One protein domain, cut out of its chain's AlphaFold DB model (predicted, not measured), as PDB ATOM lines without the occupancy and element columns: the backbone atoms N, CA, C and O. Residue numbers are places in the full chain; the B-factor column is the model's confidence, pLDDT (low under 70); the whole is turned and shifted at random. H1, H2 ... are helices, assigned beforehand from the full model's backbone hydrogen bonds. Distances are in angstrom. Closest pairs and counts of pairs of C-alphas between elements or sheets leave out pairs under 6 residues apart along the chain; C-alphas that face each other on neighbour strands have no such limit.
ATOM      1  N   THR A   4      -5.698 -32.631  36.536       61.75
ATOM      2  CA  THR A   4      -6.659 -32.449  35.442       61.75
ATOM      3  C   THR A   4      -7.141 -30.997  35.439       61.75
ATOM      4  O   THR A   4      -6.948 -30.273  36.419       61.75
ATOM      5  N   SER A   5      -7.821 -30.559  34.378       63.22
ATOM      6  CA  SER A   5      -8.499 -29.250  34.355       63.22
ATOM      7  C   SER A   5      -9.552 -29.091  35.466       63.22
ATOM      8  O   SER A   5      -9.924 -27.969  35.795       63.22
ATOM      9  N   ALA A   6      -9.985 -30.198  36.080       57.69
ATOM     10  CA  ALA A   6     -10.880 -30.244  37.233       57.69
ATOM     11  C   ALA A   6     -10.150 -30.381  38.591       57.69
ATOM     12  O   ALA A   6     -10.801 -30.497  39.627       57.69
ATOM     13  N   GLY A   7      -8.812 -30.368  38.612       73.94
ATOM     14  CA  GLY A   7      -7.994 -30.537  39.816       73.94
ATOM     15  C   GLY A   7      -7.274 -31.891  39.901       73.94
ATOM     16  O   GLY A   7      -7.254 -32.658  38.932       73.94
ATOM     17  N   PRO A   8      -6.607 -32.182  41.032       73.88
ATOM     18  CA  PRO A   8      -5.836 -33.406  41.205       73.88
ATOM     19  C   PRO A   8      -6.724 -34.653  41.181       73.88
ATOM     20  O   PRO A   8      -7.725 -34.730  41.895       73.88
ATOM     21  N   LEU A   9      -6.335 -35.651  40.384       74.12
ATOM     22  CA  LEU A   9      -7.033 -36.934  40.334       74.12
ATOM     23  C   LEU A   9      -6.586 -37.811  41.510       74.12
ATOM     24  O   LEU A   9      -5.414 -38.170  41.615       74.12
ATOM     25  N   MET A  10      -7.526 -38.170  42.384       79.06
ATOM     26  CA  MET A  10      -7.292 -39.110  43.480       79.06
ATOM     27  C   MET A  10      -7.936 -40.458  43.173       79.06
ATOM     28  O   MET A  10      -9.161 -40.564  43.121       79.06
ATOM     29  N   LEU A  11      -7.115 -41.497  43.036       79.12
ATOM     30  CA  LEU A  11      -7.584 -42.875  42.946       79.12
ATOM     31  C   LEU A  11      -7.632 -43.469  44.359       79.12
ATOM     32  O   LEU A  11      -6.650 -43.399  45.097       79.12
ATOM     33  N   ARG A  12      -8.788 -44.000  44.763       84.19
ATOM     34  CA  ARG A  12      -9.011 -44.602  46.088       84.19
ATOM     35  C   ARG A  12      -9.374 -46.071  45.933       84.19
ATOM     36  O   ARG A  12      -9.932 -46.449  44.909       84.19
ATOM     37  N   ASN A  13      -9.109 -46.854  46.978       84.25
ATOM     38  CA  ASN A  13      -9.453 -48.277  47.051       84.25
ATOM     39  C   ASN A  13      -8.887 -49.089  45.871       84.25
ATOM     40  O   ASN A  13      -9.556 -49.979  45.355       84.25
ATOM     41  N   LEU A  14      -7.676 -48.745  45.422       80.62
ATOM     42  CA  LEU A  14      -6.952 -49.531  44.431       80.62
ATOM     43  C   LEU A  14      -6.107 -50.584  45.140       80.62
ATOM     44  O   LEU A  14      -5.264 -50.245  45.965       80.62
ATOM     45  N   GLU A  15      -6.315 -51.840  44.772       82.44
ATOM     46  CA  GLU A  15      -5.356 -52.908  45.019       82.44
ATOM     47  C   GLU A  15      -4.445 -52.996  43.789       82.44
ATOM     48  O   GLU A  15      -4.918 -53.225  42.672       82.44
ATOM     49  N   CYS A  16      -3.152 -52.724  43.957       81.25
ATOM     50  CA  CYS A  16      -2.189 -52.773  42.863       81.25
ATOM     51  C   CYS A  16      -0.818 -53.259  43.332       81.25
ATOM     52  O   CYS A  16      -0.416 -53.049  44.475       81.25
ATOM     53  N   PHE A  17      -0.094 -53.892  42.413       83.06
ATOM     54  CA  PHE A  17       1.308 -54.231  42.604       83.06
ATOM     55  C   PHE A  17       2.163 -53.027  42.225       83.06
ATOM     56  O   PHE A  17       1.970 -52.433  41.162       83.06
ATOM     57  N   VAL A  18       3.096 -52.672  43.104       85.06
ATOM     58  CA  VAL A  18       4.013 -51.548  42.919       85.06
ATOM     59  C   VAL A  18       5.417 -52.097  42.730       85.06
ATOM     60  O   VAL A  18       5.859 -52.970  43.472       85.06
ATOM     61  N   ASP A  19       6.117 -51.578  41.728       84.94
ATOM     62  CA  ASP A  19       7.535 -51.843  41.547       84.94
ATOM     63  C   ASP A  19       8.357 -50.843  42.363       84.94
ATOM     64  O   ASP A  19       8.573 -49.713  41.931       84.94
ATOM     65  N   GLU A  20       8.822 -51.252  43.545       86.31
ATOM     66  CA  GLU A  20       9.634 -50.403  44.432       86.31
ATOM     67  C   GLU A  20      10.988 -50.010  43.817       86.31
ATOM     68  O   GLU A  20      11.618 -49.052  44.266       86.31
ATOM     69  N   SER A  21      11.442 -50.731  42.784       81.56
ATOM     70  CA  SER A  21      12.677 -50.391  42.074       81.56
ATOM     71  C   SER A  21      12.513 -49.219  41.101       81.56
ATOM     72  O   SER A  21      13.515 -48.662  40.652       81.56
ATOM     73  N   ASP A  22      11.273 -48.816  40.792       81.62
ATOM     74  CA  ASP A  22      10.974 -47.707  39.889       81.62
ATOM     75  C   ASP A  22      10.661 -46.416  40.672       81.62
ATOM     76  O   ASP A  22       9.560 -46.263  41.208       81.62
ATOM     77  N   PRO A  23      11.567 -45.421  40.698       78.25
ATOM     78  CA  PRO A  23      11.331 -44.180  41.431       78.25
ATOM     79  C   PRO A  23      10.174 -43.353  40.847       78.25
ATOM     80  O   PRO A  23       9.592 -42.533  41.562       78.25
ATOM     81  N   SER A  24       9.809 -43.560  39.577       79.94
ATOM     82  CA  SER A  24       8.731 -42.814  38.918       79.94
ATOM     83  C   SER A  24       7.334 -43.263  39.351       79.94
ATOM     84  O   SER A  24       6.401 -42.463  39.262       79.94
ATOM     85  N   HIS A  25       7.196 -44.505  39.842       79.12
ATOM     86  CA  HIS A  25       5.921 -45.122  40.225       79.12
ATOM     87  C   HIS A  25       4.826 -44.914  39.160       79.12
ATOM     88  O   HIS A  25       3.722 -44.439  39.449       79.12
ATOM     89  N   GLY A  26       5.156 -45.218  37.901       79.75
ATOM     90  CA  GLY A  26       4.252 -45.028  36.770       79.75
ATOM     91  C   GLY A  26       2.961 -45.850  36.884       79.75
ATOM     92  O   GLY A  26       2.977 -47.009  37.290       79.75
ATOM     93  N   LEU A  27       1.834 -45.256  36.476       82.25
ATOM     94  CA  LEU A  27       0.532 -45.923  36.396       82.25
ATOM     95  C   LEU A  27       0.067 -45.997  34.941       82.25
ATOM     96  O   LEU A  27      -0.009 -44.977  34.256       82.25
ATOM     97  N   ILE A  28      -0.319 -47.193  34.496       81.06
ATOM     98  CA  ILE A  28      -0.902 -47.399  33.168       81.06
ATOM     99  C   ILE A  28      -2.418 -47.307  33.271       81.06
ATOM    100  O   ILE A  28      -3.058 -48.034  34.030       81.06
ATOM    101  N   VAL A  29      -2.999 -46.420  32.468       81.19
ATOM    102  CA  VAL A  29      -4.441 -46.196  32.421       81.19
ATOM    103  C   VAL A  29      -4.959 -46.611  31.052       81.19
ATOM    104  O   VAL A  29      -4.517 -46.111  30.022       81.19
ATOM    105  N   GLY A  30      -5.915 -47.538  31.034       83.06
ATOM    106  CA  GLY A  30      -6.527 -47.996  29.791       83.06
ATOM    107  C   GLY A  30      -7.384 -46.920  29.119       83.06
ATOM    108  O   GLY A  30      -7.971 -46.052  29.771       83.06
ATOM    109  N   ARG A  31      -7.553 -47.046  27.798       81.25
ATOM    110  CA  ARG A  31      -8.371 -46.139  26.972       81.25
ATOM    111  C   ARG A  31      -9.782 -45.857  27.523       81.25
ATOM    112  O   ARG A  31     -10.193 -44.700  27.445       81.25
ATOM    113  N   PRO A  32     -10.551 -46.829  28.064       83.06
ATOM    114  CA  PRO A  32     -11.873 -46.539  28.629       83.06
ATOM    115  C   PRO A  32     -11.825 -45.504  29.757       83.06
ATOM    116  O   PRO A  32     -12.631 -44.578  29.773       83.06
ATOM    117  N   ILE A  33     -10.839 -45.613  30.648       82.00
ATOM    118  CA  ILE A  33     -10.664 -44.684  31.767       82.00
ATOM    119  C   ILE A  33     -10.208 -43.314  31.259       82.00
ATOM    120  O   ILE A  33     -10.752 -42.299  31.679       82.00
ATOM    121  N   MET A  34      -9.287 -43.267  30.292       82.25
ATOM    122  CA  MET A  34      -8.848 -42.000  29.687       82.25
ATOM    123  C   MET A  34     -10.011 -41.222  29.052       82.25
ATOM    124  O   MET A  34     -10.083 -40.004  29.200       82.25
ATOM    125  N   LYS A  35     -10.956 -41.918  28.400       81.75
ATOM    126  CA  LYS A  35     -12.177 -41.298  27.856       81.75
ATOM    127  C   LYS A  35     -13.065 -40.710  28.952       81.75
ATOM    128  O   LYS A  35     -13.574 -39.609  28.781       81.75
ATOM    129  N   ILE A  36     -13.240 -41.428  30.064       83.44
ATOM    130  CA  ILE A  36     -14.022 -40.950  31.220       83.44
ATOM    131  C   ILE A  36     -13.380 -39.695  31.822       83.44
ATOM    132  O   ILE A  36     -14.083 -38.761  32.193       83.44
ATOM    133  N   LEU A  37     -12.048 -39.645  31.862       80.00
ATOM    134  CA  LEU A  37     -11.282 -38.490  32.330       80.00
ATOM    135  C   LEU A  37     -11.264 -37.312  31.333       80.00
ATOM    136  O   LEU A  37     -10.660 -36.284  31.625       80.00
ATOM    137  N   GLY A  38     -11.915 -37.441  30.172       81.25
ATOM    138  CA  GLY A  38     -12.035 -36.371  29.181       81.25
ATOM    139  C   GLY A  38     -10.795 -36.161  28.313       81.25
ATOM    140  O   GLY A  38     -10.696 -35.132  27.648       81.25
ATOM    141  N   TYR A  39      -9.853 -37.109  28.290       80.88
ATOM    142  CA  TYR A  39      -8.686 -36.979  27.425       80.88
ATOM    143  C   TYR A  39      -9.044 -37.230  25.947       80.88
ATOM    144  O   TYR A  39      -9.738 -38.209  25.630       80.88
ATOM    145  N   PRO A  40      -8.530 -36.402  25.019       83.81
ATOM    146  CA  PRO A  40      -8.709 -36.606  23.588       83.81
ATOM    147  C   PRO A  40      -7.982 -37.878  23.142       83.81
ATOM    148  O   PRO A  40      -6.763 -37.989  23.228       83.81
ATOM    149  N   THR A  41      -8.743 -38.867  22.664       79.50
ATOM    150  CA  THR A  41      -8.180 -40.175  22.293       79.50
ATOM    151  C   THR A  41      -7.141 -40.060  21.178       79.50
ATOM    152  O   THR A  41      -6.120 -40.733  21.248       79.50
ATOM    153  N   ASP A  42      -7.385 -39.232  20.164       84.56
ATOM    154  CA  ASP A  42      -6.509 -39.173  18.991       84.56
ATOM    155  C   ASP A  42      -5.155 -38.539  19.326       84.56
ATOM    156  O   ASP A  42      -4.120 -39.079  18.945       84.56
ATOM    157  N   GLU A  43      -5.141 -37.466  20.121       86.38
ATOM    158  CA  GLU A  43      -3.894 -36.849  20.596       86.38
ATOM    159  C   GLU A  43      -3.079 -37.823  21.455       86.38
ATOM    160  O   GLU A  43      -1.868 -37.945  21.273       86.38
ATOM    161  N   LEU A  44      -3.746 -38.581  22.332       82.25
ATOM    162  CA  LEU A  44      -3.094 -39.611  23.140       82.25
ATOM    163  C   LEU A  44      -2.502 -40.736  22.289       82.25
ATOM    164  O   LEU A  44      -1.424 -41.226  22.602       82.25
ATOM    165  N   LEU A  45      -3.192 -41.164  21.228       83.12
ATOM    166  CA  LEU A  45      -2.690 -42.213  20.339       83.12
ATOM    167  C   LEU A  45      -1.488 -41.738  19.519       83.12
ATOM    168  O   LEU A  45      -0.569 -42.523  19.295       83.12
ATOM    169  N   VAL A  46      -1.470 -40.468  19.103       89.12
ATOM    170  CA  VAL A  46      -0.302 -39.864  18.443       89.12
ATOM    171  C   VAL A  46       0.893 -39.846  19.396       89.12
ATOM    172  O   VAL A  46       1.953 -40.349  19.042       89.12
ATOM    173  N   GLN A  47       0.708 -39.374  20.630       86.44
ATOM    174  CA  GLN A  47       1.776 -39.369  21.637       86.44
ATOM    175  C   GLN A  47       2.246 -40.783  22.005       86.44
ATOM    176  O   GLN A  47       3.442 -41.026  22.145       86.44
ATOM    177  N   ALA A  48       1.319 -41.734  22.129       84.81
ATOM    178  CA  ALA A  48       1.646 -43.127  22.420       84.81
ATOM    179  C   ALA A  48       2.460 -43.776  21.294       84.81
ATOM    180  O   ALA A  48       3.335 -44.593  21.568       84.81
ATOM    181  N   ARG A  49       2.193 -43.405  20.036       87.06
ATOM    182  CA  ARG A  49       2.993 -43.846  18.890       87.06
ATOM    183  C   ARG A  49       4.427 -43.330  18.988       87.06
ATOM    184  O   ARG A  49       5.350 -44.097  18.743       87.06
ATOM    185  N   ASP A  50       4.615 -42.065  19.350       89.12
ATOM    186  CA  ASP A  50       5.956 -41.481  19.474       89.12
ATOM    187  C   ASP A  50       6.755 -42.137  20.613       89.12
ATOM    188  O   ASP A  50       7.957 -42.353  20.482       89.12
ATOM    189  N   ALA A  51       6.077 -42.532  21.693       84.44
ATOM    190  CA  ALA A  51       6.671 -43.256  22.817       84.44
ATOM    191  C   ALA A  51       6.762 -44.784  22.605       84.44
ATOM    192  O   ALA A  51       7.235 -45.493  23.491       84.44
ATOM    193  N   GLN A  52       6.311 -45.321  21.465       84.88
ATOM    194  CA  GLN A  52       6.148 -46.767  21.260       84.88
ATOM    195  C   GLN A  52       7.441 -47.555  21.505       84.88
ATOM    196  O   GLN A  52       7.392 -48.610  22.131       84.88
ATOM    197  N   THR A  53       8.587 -47.040  21.054       84.12
ATOM    198  CA  THR A  53       9.887 -47.722  21.170       84.12
ATOM    199  C   THR A  53      10.315 -47.935  22.625       84.12
ATOM    200  O   THR A  53      10.975 -48.922  22.931       84.12
ATOM    201  N   GLU A  54       9.893 -47.071  23.551       82.69
ATOM    202  CA  GLU A  54      10.158 -47.250  24.986       82.69
ATOM    203  C   GLU A  54       9.372 -48.432  25.573       82.69
ATOM    204  O   GLU A  54       9.778 -49.026  26.572       82.69
ATOM    205  N   TRP A  55       8.253 -48.789  24.940       83.38
ATOM    206  CA  TRP A  55       7.365 -49.881  25.335       83.38
ATOM    207  C   TRP A  55       7.601 -51.165  24.542       83.38
ATOM    208  O   TRP A  55       6.897 -52.151  24.761       83.38
ATOM    209  N   GLU A  56       8.579 -51.191  23.639       83.25
ATOM    210  CA  GLU A  56       8.950 -52.417  22.947       83.25
ATOM    211  C   GLU A  56       9.621 -53.391  23.922       83.25
ATOM    212  O   GLU A  56      10.479 -53.040  24.738       83.25
ATOM    213  N   LEU A  57       9.207 -54.656  23.849       75.75
ATOM    214  CA  LEU A  57       9.901 -55.727  24.540       75.75
ATOM    215  C   LEU A  57      11.197 -55.971  23.762       75.75
ATOM    216  O   LEU A  57      11.159 -56.570  22.686       75.75
ATOM    217  N   ALA A  58      12.327 -55.464  24.266       63.94
ATOM    218  CA  ALA A  58      13.631 -55.779  23.689       63.94
ATOM    219  C   ALA A  58      13.748 -57.305  23.543       63.94
ATOM    220  O   ALA A  58      13.341 -58.040  24.447       63.94
ATOM    221  N   GLY A  59      14.212 -57.757  22.371       56.34
ATOM    222  CA  GLY A  59      14.186 -59.158  21.951       56.34
ATOM    223  C   GLY A  59      14.607 -60.109  23.069       56.34
ATOM    224  O   GLY A  59      15.632 -59.909  23.712       56.34
ATOM    225  N   ALA A  60      13.782 -61.128  23.295       49.94
ATOM    226  CA  ALA A  60      13.857 -62.100  24.380       49.94
ATOM    227  C   ALA A  60      15.057 -63.073  24.295       49.94
ATOM    228  O   ALA A  60      14.897 -64.252  24.599       49.94
ATOM    229  N   ASP A  61      16.230 -62.613  23.852       45.94
ATOM    230  CA  ASP A  61      17.413 -63.464  23.649       45.94
ATOM    231  C   ASP A  61      18.451 -63.356  24.780       45.94
ATOM    232  O   ASP A  61      19.299 -64.233  24.922       45.94
ATOM    233  N   ASP A  62      18.353 -62.358  25.663       44.22
ATOM    234  CA  ASP A  62      19.185 -62.322  26.865       44.22
ATOM    235  C   ASP A  62      18.454 -62.976  28.042       44.22
ATOM    236  O   ASP A  62      17.657 -62.370  28.755       44.22
ATOM    237  N   THR A  63      18.792 -64.246  28.276       44.50
ATOM    238  CA  THR A  63      18.470 -65.046  29.478       44.50
ATOM    239  C   THR A  63      19.208 -64.519  30.725       44.50
ATOM    240  O   THR A  63      19.663 -65.271  31.584       44.50
ATOM    241  N   THR A  64      19.358 -63.202  30.849       47.88
ATOM    242  CA  THR A  64      19.896 -62.566  32.047       47.88
ATOM    243  C   THR A  64      18.740 -61.859  32.725       47.88
ATOM    244  O   THR A  64      18.132 -60.961  32.148       47.88
ATOM    245  N   ALA A  65      18.402 -62.310  33.937       49.72
ATOM    246  CA  ALA A  65      17.384 -61.688  34.774       49.72
ATOM    247  C   ALA A  65      17.554 -60.157  34.729       49.72
ATOM    248  O   ALA A  65      18.666 -59.680  34.967       49.72
ATOM    249  N   PRO A  66      16.505 -59.391  34.381       49.50
ATOM    250  CA  PRO A  66      16.654 -57.968  34.135       49.50
ATOM    251  C   PRO A  66      17.075 -57.274  35.431       49.50
ATOM    252  O   PRO A  66      16.307 -57.176  36.391       49.50
ATOM    253  N   THR A  67      18.323 -56.808  35.467       53.31
ATOM    254  CA  THR A  67      18.808 -55.888  36.495       53.31
ATOM    255  C   THR A  67      18.010 -54.587  36.385       53.31
ATOM    256  O   THR A  67      17.706 -54.129  35.279       53.31
ATOM    257  N   ALA A  68      17.679 -53.983  37.530       53.34
ATOM    258  CA  ALA A  68      16.773 -52.835  37.648       53.34
ATOM    259  C   ALA A  68      17.113 -51.632  36.738       53.34
ATOM    260  O   ALA A  68      16.224 -50.862  36.390       53.34
ATOM    261  N   GLU A  69      18.366 -51.486  36.300       52.19
ATOM    262  CA  GLU A  69      18.829 -50.309  35.550       52.19
ATOM    263  C   GLU A  69      18.609 -50.371  34.024       52.19
ATOM    264  O   GLU A  69      18.801 -49.366  33.345       52.19
ATOM    265  N   GLY A  70      18.167 -51.511  33.473       57.81
ATOM    266  CA  GLY A  70      17.968 -51.697  32.021       57.81
ATOM    267  C   GLY A  70      16.587 -52.212  31.608       57.81
ATOM    268  O   GLY A  70      16.391 -52.589  30.457       57.81
ATOM    269  N   THR A  71      15.636 -52.284  32.540       70.94
ATOM    270  CA  THR A  71      14.329 -52.912  32.296       70.94
ATOM    271  C   THR A  71      13.371 -51.924  31.630       70.94
ATOM    272  O   THR A  71      13.136 -50.848  32.190       70.94
ATOM    273  N   THR A  72      12.787 -52.266  30.477       83.12
ATOM    274  CA  THR A  72      11.757 -51.416  29.849       83.12
ATOM    275  C   THR A  72      10.494 -51.374  30.724       83.12
ATOM    276  O   THR A  72      10.227 -52.331  31.462       83.12
ATOM    277  N   PRO A  73       9.678 -50.305  30.671       83.06
ATOM    278  CA  PRO A  73       8.414 -50.240  31.406       83.06
ATOM    279  C   PRO A  73       7.522 -51.469  31.182       83.06
ATOM    280  O   PRO A  73       6.942 -51.993  32.133       83.06
ATOM    281  N   LEU A  74       7.475 -51.998  29.953       85.19
ATOM    282  CA  LEU A  74       6.705 -53.203  29.645       85.19
ATOM    283  C   LEU A  74       7.263 -54.451  30.348       85.19
ATOM    284  O   LEU A  74       6.492 -55.235  30.900       85.19
ATOM    285  N   GLN A  75       8.586 -54.623  30.391       85.25
ATOM    286  CA  GLN A  75       9.214 -55.735  31.115       85.25
ATOM    287  C   GLN A  75       8.902 -55.683  32.618       85.25
ATOM    288  O   GLN A  75       8.644 -56.725  33.225       85.25
ATOM    289  N   ARG A  76       8.862 -54.484  33.218       85.31
ATOM    290  CA  ARG A  76       8.461 -54.317  34.628       85.31
ATOM    291  C   ARG A  76       7.020 -54.756  34.851       85.31
ATOM    292  O   ARG A  76       6.752 -55.509  35.784       85.31
ATOM    293  N   VAL A  77       6.103 -54.355  33.968       85.31
ATOM    294  CA  VAL A  77       4.693 -54.775  34.027       85.31
ATOM    295  C   VAL A  77       4.570 -56.292  33.924       85.31
ATOM    296  O   VAL A  77       3.897 -56.895  34.757       85.31
ATOM    297  N   CYS A  78       5.249 -56.919  32.961       85.62
ATOM    298  CA  CYS A  78       5.251 -58.376  32.815       85.62
ATOM    299  C   CYS A  78       5.757 -59.075  34.083       85.62
ATOM    300  O   CYS A  78       5.161 -60.056  34.526       85.62
ATOM    301  N   ARG A  79       6.818 -58.549  34.705       86.06
ATOM    302  CA  ARG A  79       7.342 -59.064  35.974       86.06
ATOM    303  C   ARG A  79       6.320 -58.947  37.104       86.06
ATOM    304  O   ARG A  79       6.074 -59.933  37.789       86.06
ATOM    305  N   LEU A  80       5.708 -57.776  37.289       85.88
ATOM    306  CA  LEU A  80       4.678 -57.580  38.319       85.88
ATOM    307  C   LEU A  80       3.472 -58.502  38.096       85.88
ATOM    308  O   LEU A  80       2.936 -59.053  39.053       85.88
ATOM    309  N   GLN A  81       3.069 -58.710  36.841       84.38
ATOM    310  CA  GLN A  81       2.001 -59.645  36.490       84.38
ATOM    311  C   GLN A  81       2.369 -61.093  36.827       84.38
ATOM    312  O   GLN A  81       1.529 -61.809  37.365       84.38
ATOM    313  N   ALA A  82       3.608 -61.518  36.566       84.44
ATOM    314  CA  ALA A  82       4.076 -62.851  36.945       84.44
ATOM    315  C   ALA A  82       4.040 -63.050  38.471       84.44
ATOM    316  O   ALA A  82       3.470 -64.030  38.942       84.44
ATOM    317  N   VAL A  83       4.536 -62.077  39.246       80.81
ATOM    318  CA  VAL A  83       4.486 -62.104  40.722       80.81
ATOM    319  C   VAL A  83       3.043 -62.160  41.240       80.81
ATOM    320  O   VAL A  83       2.736 -62.904  42.174       80.81
ATOM    321  N   ALA A  84       2.134 -61.407  40.615       81.00
ATOM    322  CA  ALA A  84       0.714 -61.438  40.951       81.00
ATOM    323  C   ALA A  84       0.095 -62.824  40.704       81.00
ATOM    324  O   ALA A  84      -0.652 -63.327  41.545       81.00
ATOM    325  N   MET A  85       0.431 -63.460  39.577       76.50
ATOM    326  CA  MET A  85      -0.043 -64.806  39.246       76.50
ATOM    327  C   MET A  85       0.498 -65.859  40.215       76.50
ATOM    328  O   MET A  85      -0.273 -66.705  40.659       76.50
ATOM    329  N   GLU A  86       1.777 -65.787  40.593       74.06
ATOM    330  CA  GLU A  86       2.393 -66.697  41.571       74.06
ATOM    331  C   GLU A  86       1.764 -66.569  42.964       74.06
ATOM    332  O   GLU A  86       1.509 -67.572  43.629       74.06
ATOM    333  N   THR A  87       1.439 -65.344  43.382       64.44
ATOM    334  CA  THR A  87       0.780 -65.073  44.671       64.44
ATOM    335  C   THR A  87      -0.682 -65.542  44.686       64.44
ATOM    336  O   THR A  87      -1.221 -65.869  45.742       64.44
TER     337      THR A  87
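What this domain is: This is residues 4 to 87 of the 119 residues of an uncharacterized protein of Phytophthora fragariae (UniProt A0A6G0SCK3). This is a loose, open frame of loops and helices: H4, the longest helix, stands at one side and H1 at the other, and H2 with the short H3 after it makes one edge between them. The unnamed residues 4 to 30 run from H1's side to H4's side and back, and residues 59 to 65, in the loop between H3 and H4, stick out. The 84 printed residues have four named helices, H1, H2, H3 and H4 in chain order, and no named strand; the class is all helix, with 35 residues, under half, in named elements. The whole is loose, with a radius of gyration of the C-alphas of 15.3 A and spans of 45 by 32 by 22 A.

Where its parts are: Find C-alpha 73 at (8.414, -50.240, 31.406); from there H4, residues 73 to 87, runs 21.3 A to C-alpha 87 at (0.780, -65.073, 44.671). H3 is residues 52 to 55. H2, residues 41 to 50, runs 14.5 A. H1, residues 31 to 36, begins at C-alpha 31, at (-8.371, -46.139, 26.972).

How they stand to each other: Begin at H4, which with residues 73 to 74 alone only just touches H3, with 3 pairs of C-alphas within 8 A; the closest C-alphas, of Trp 55 and Leu 74, are 5.5 A apart. H3 and H2 meet only through their link. H2 and H1 only just touch, and only at the corner, with 3 pairs within 8 A; their closest C-alphas, of Lys 35 and Thr 41, are 6.9 A apart. These two run opposite ways at a steep tilt of 39 degrees. H4 is apart from H1 and H2, and H1 is apart from H3. In H1, H2 and H4 every O i to N i+4 pair is within hydrogen-bond range; H3 is too short for such a pair.

The domain as a whole: Look for the C-alphas farthest apart at Ala 6 and Thr 63, 46.2 A. The printed part has no cut. The links H1 to H2 and H2 to H3 are tight, and H3 to H4 is long. The pLDDT is under 70 at residues 4 to 6, 58 to 70 and 87.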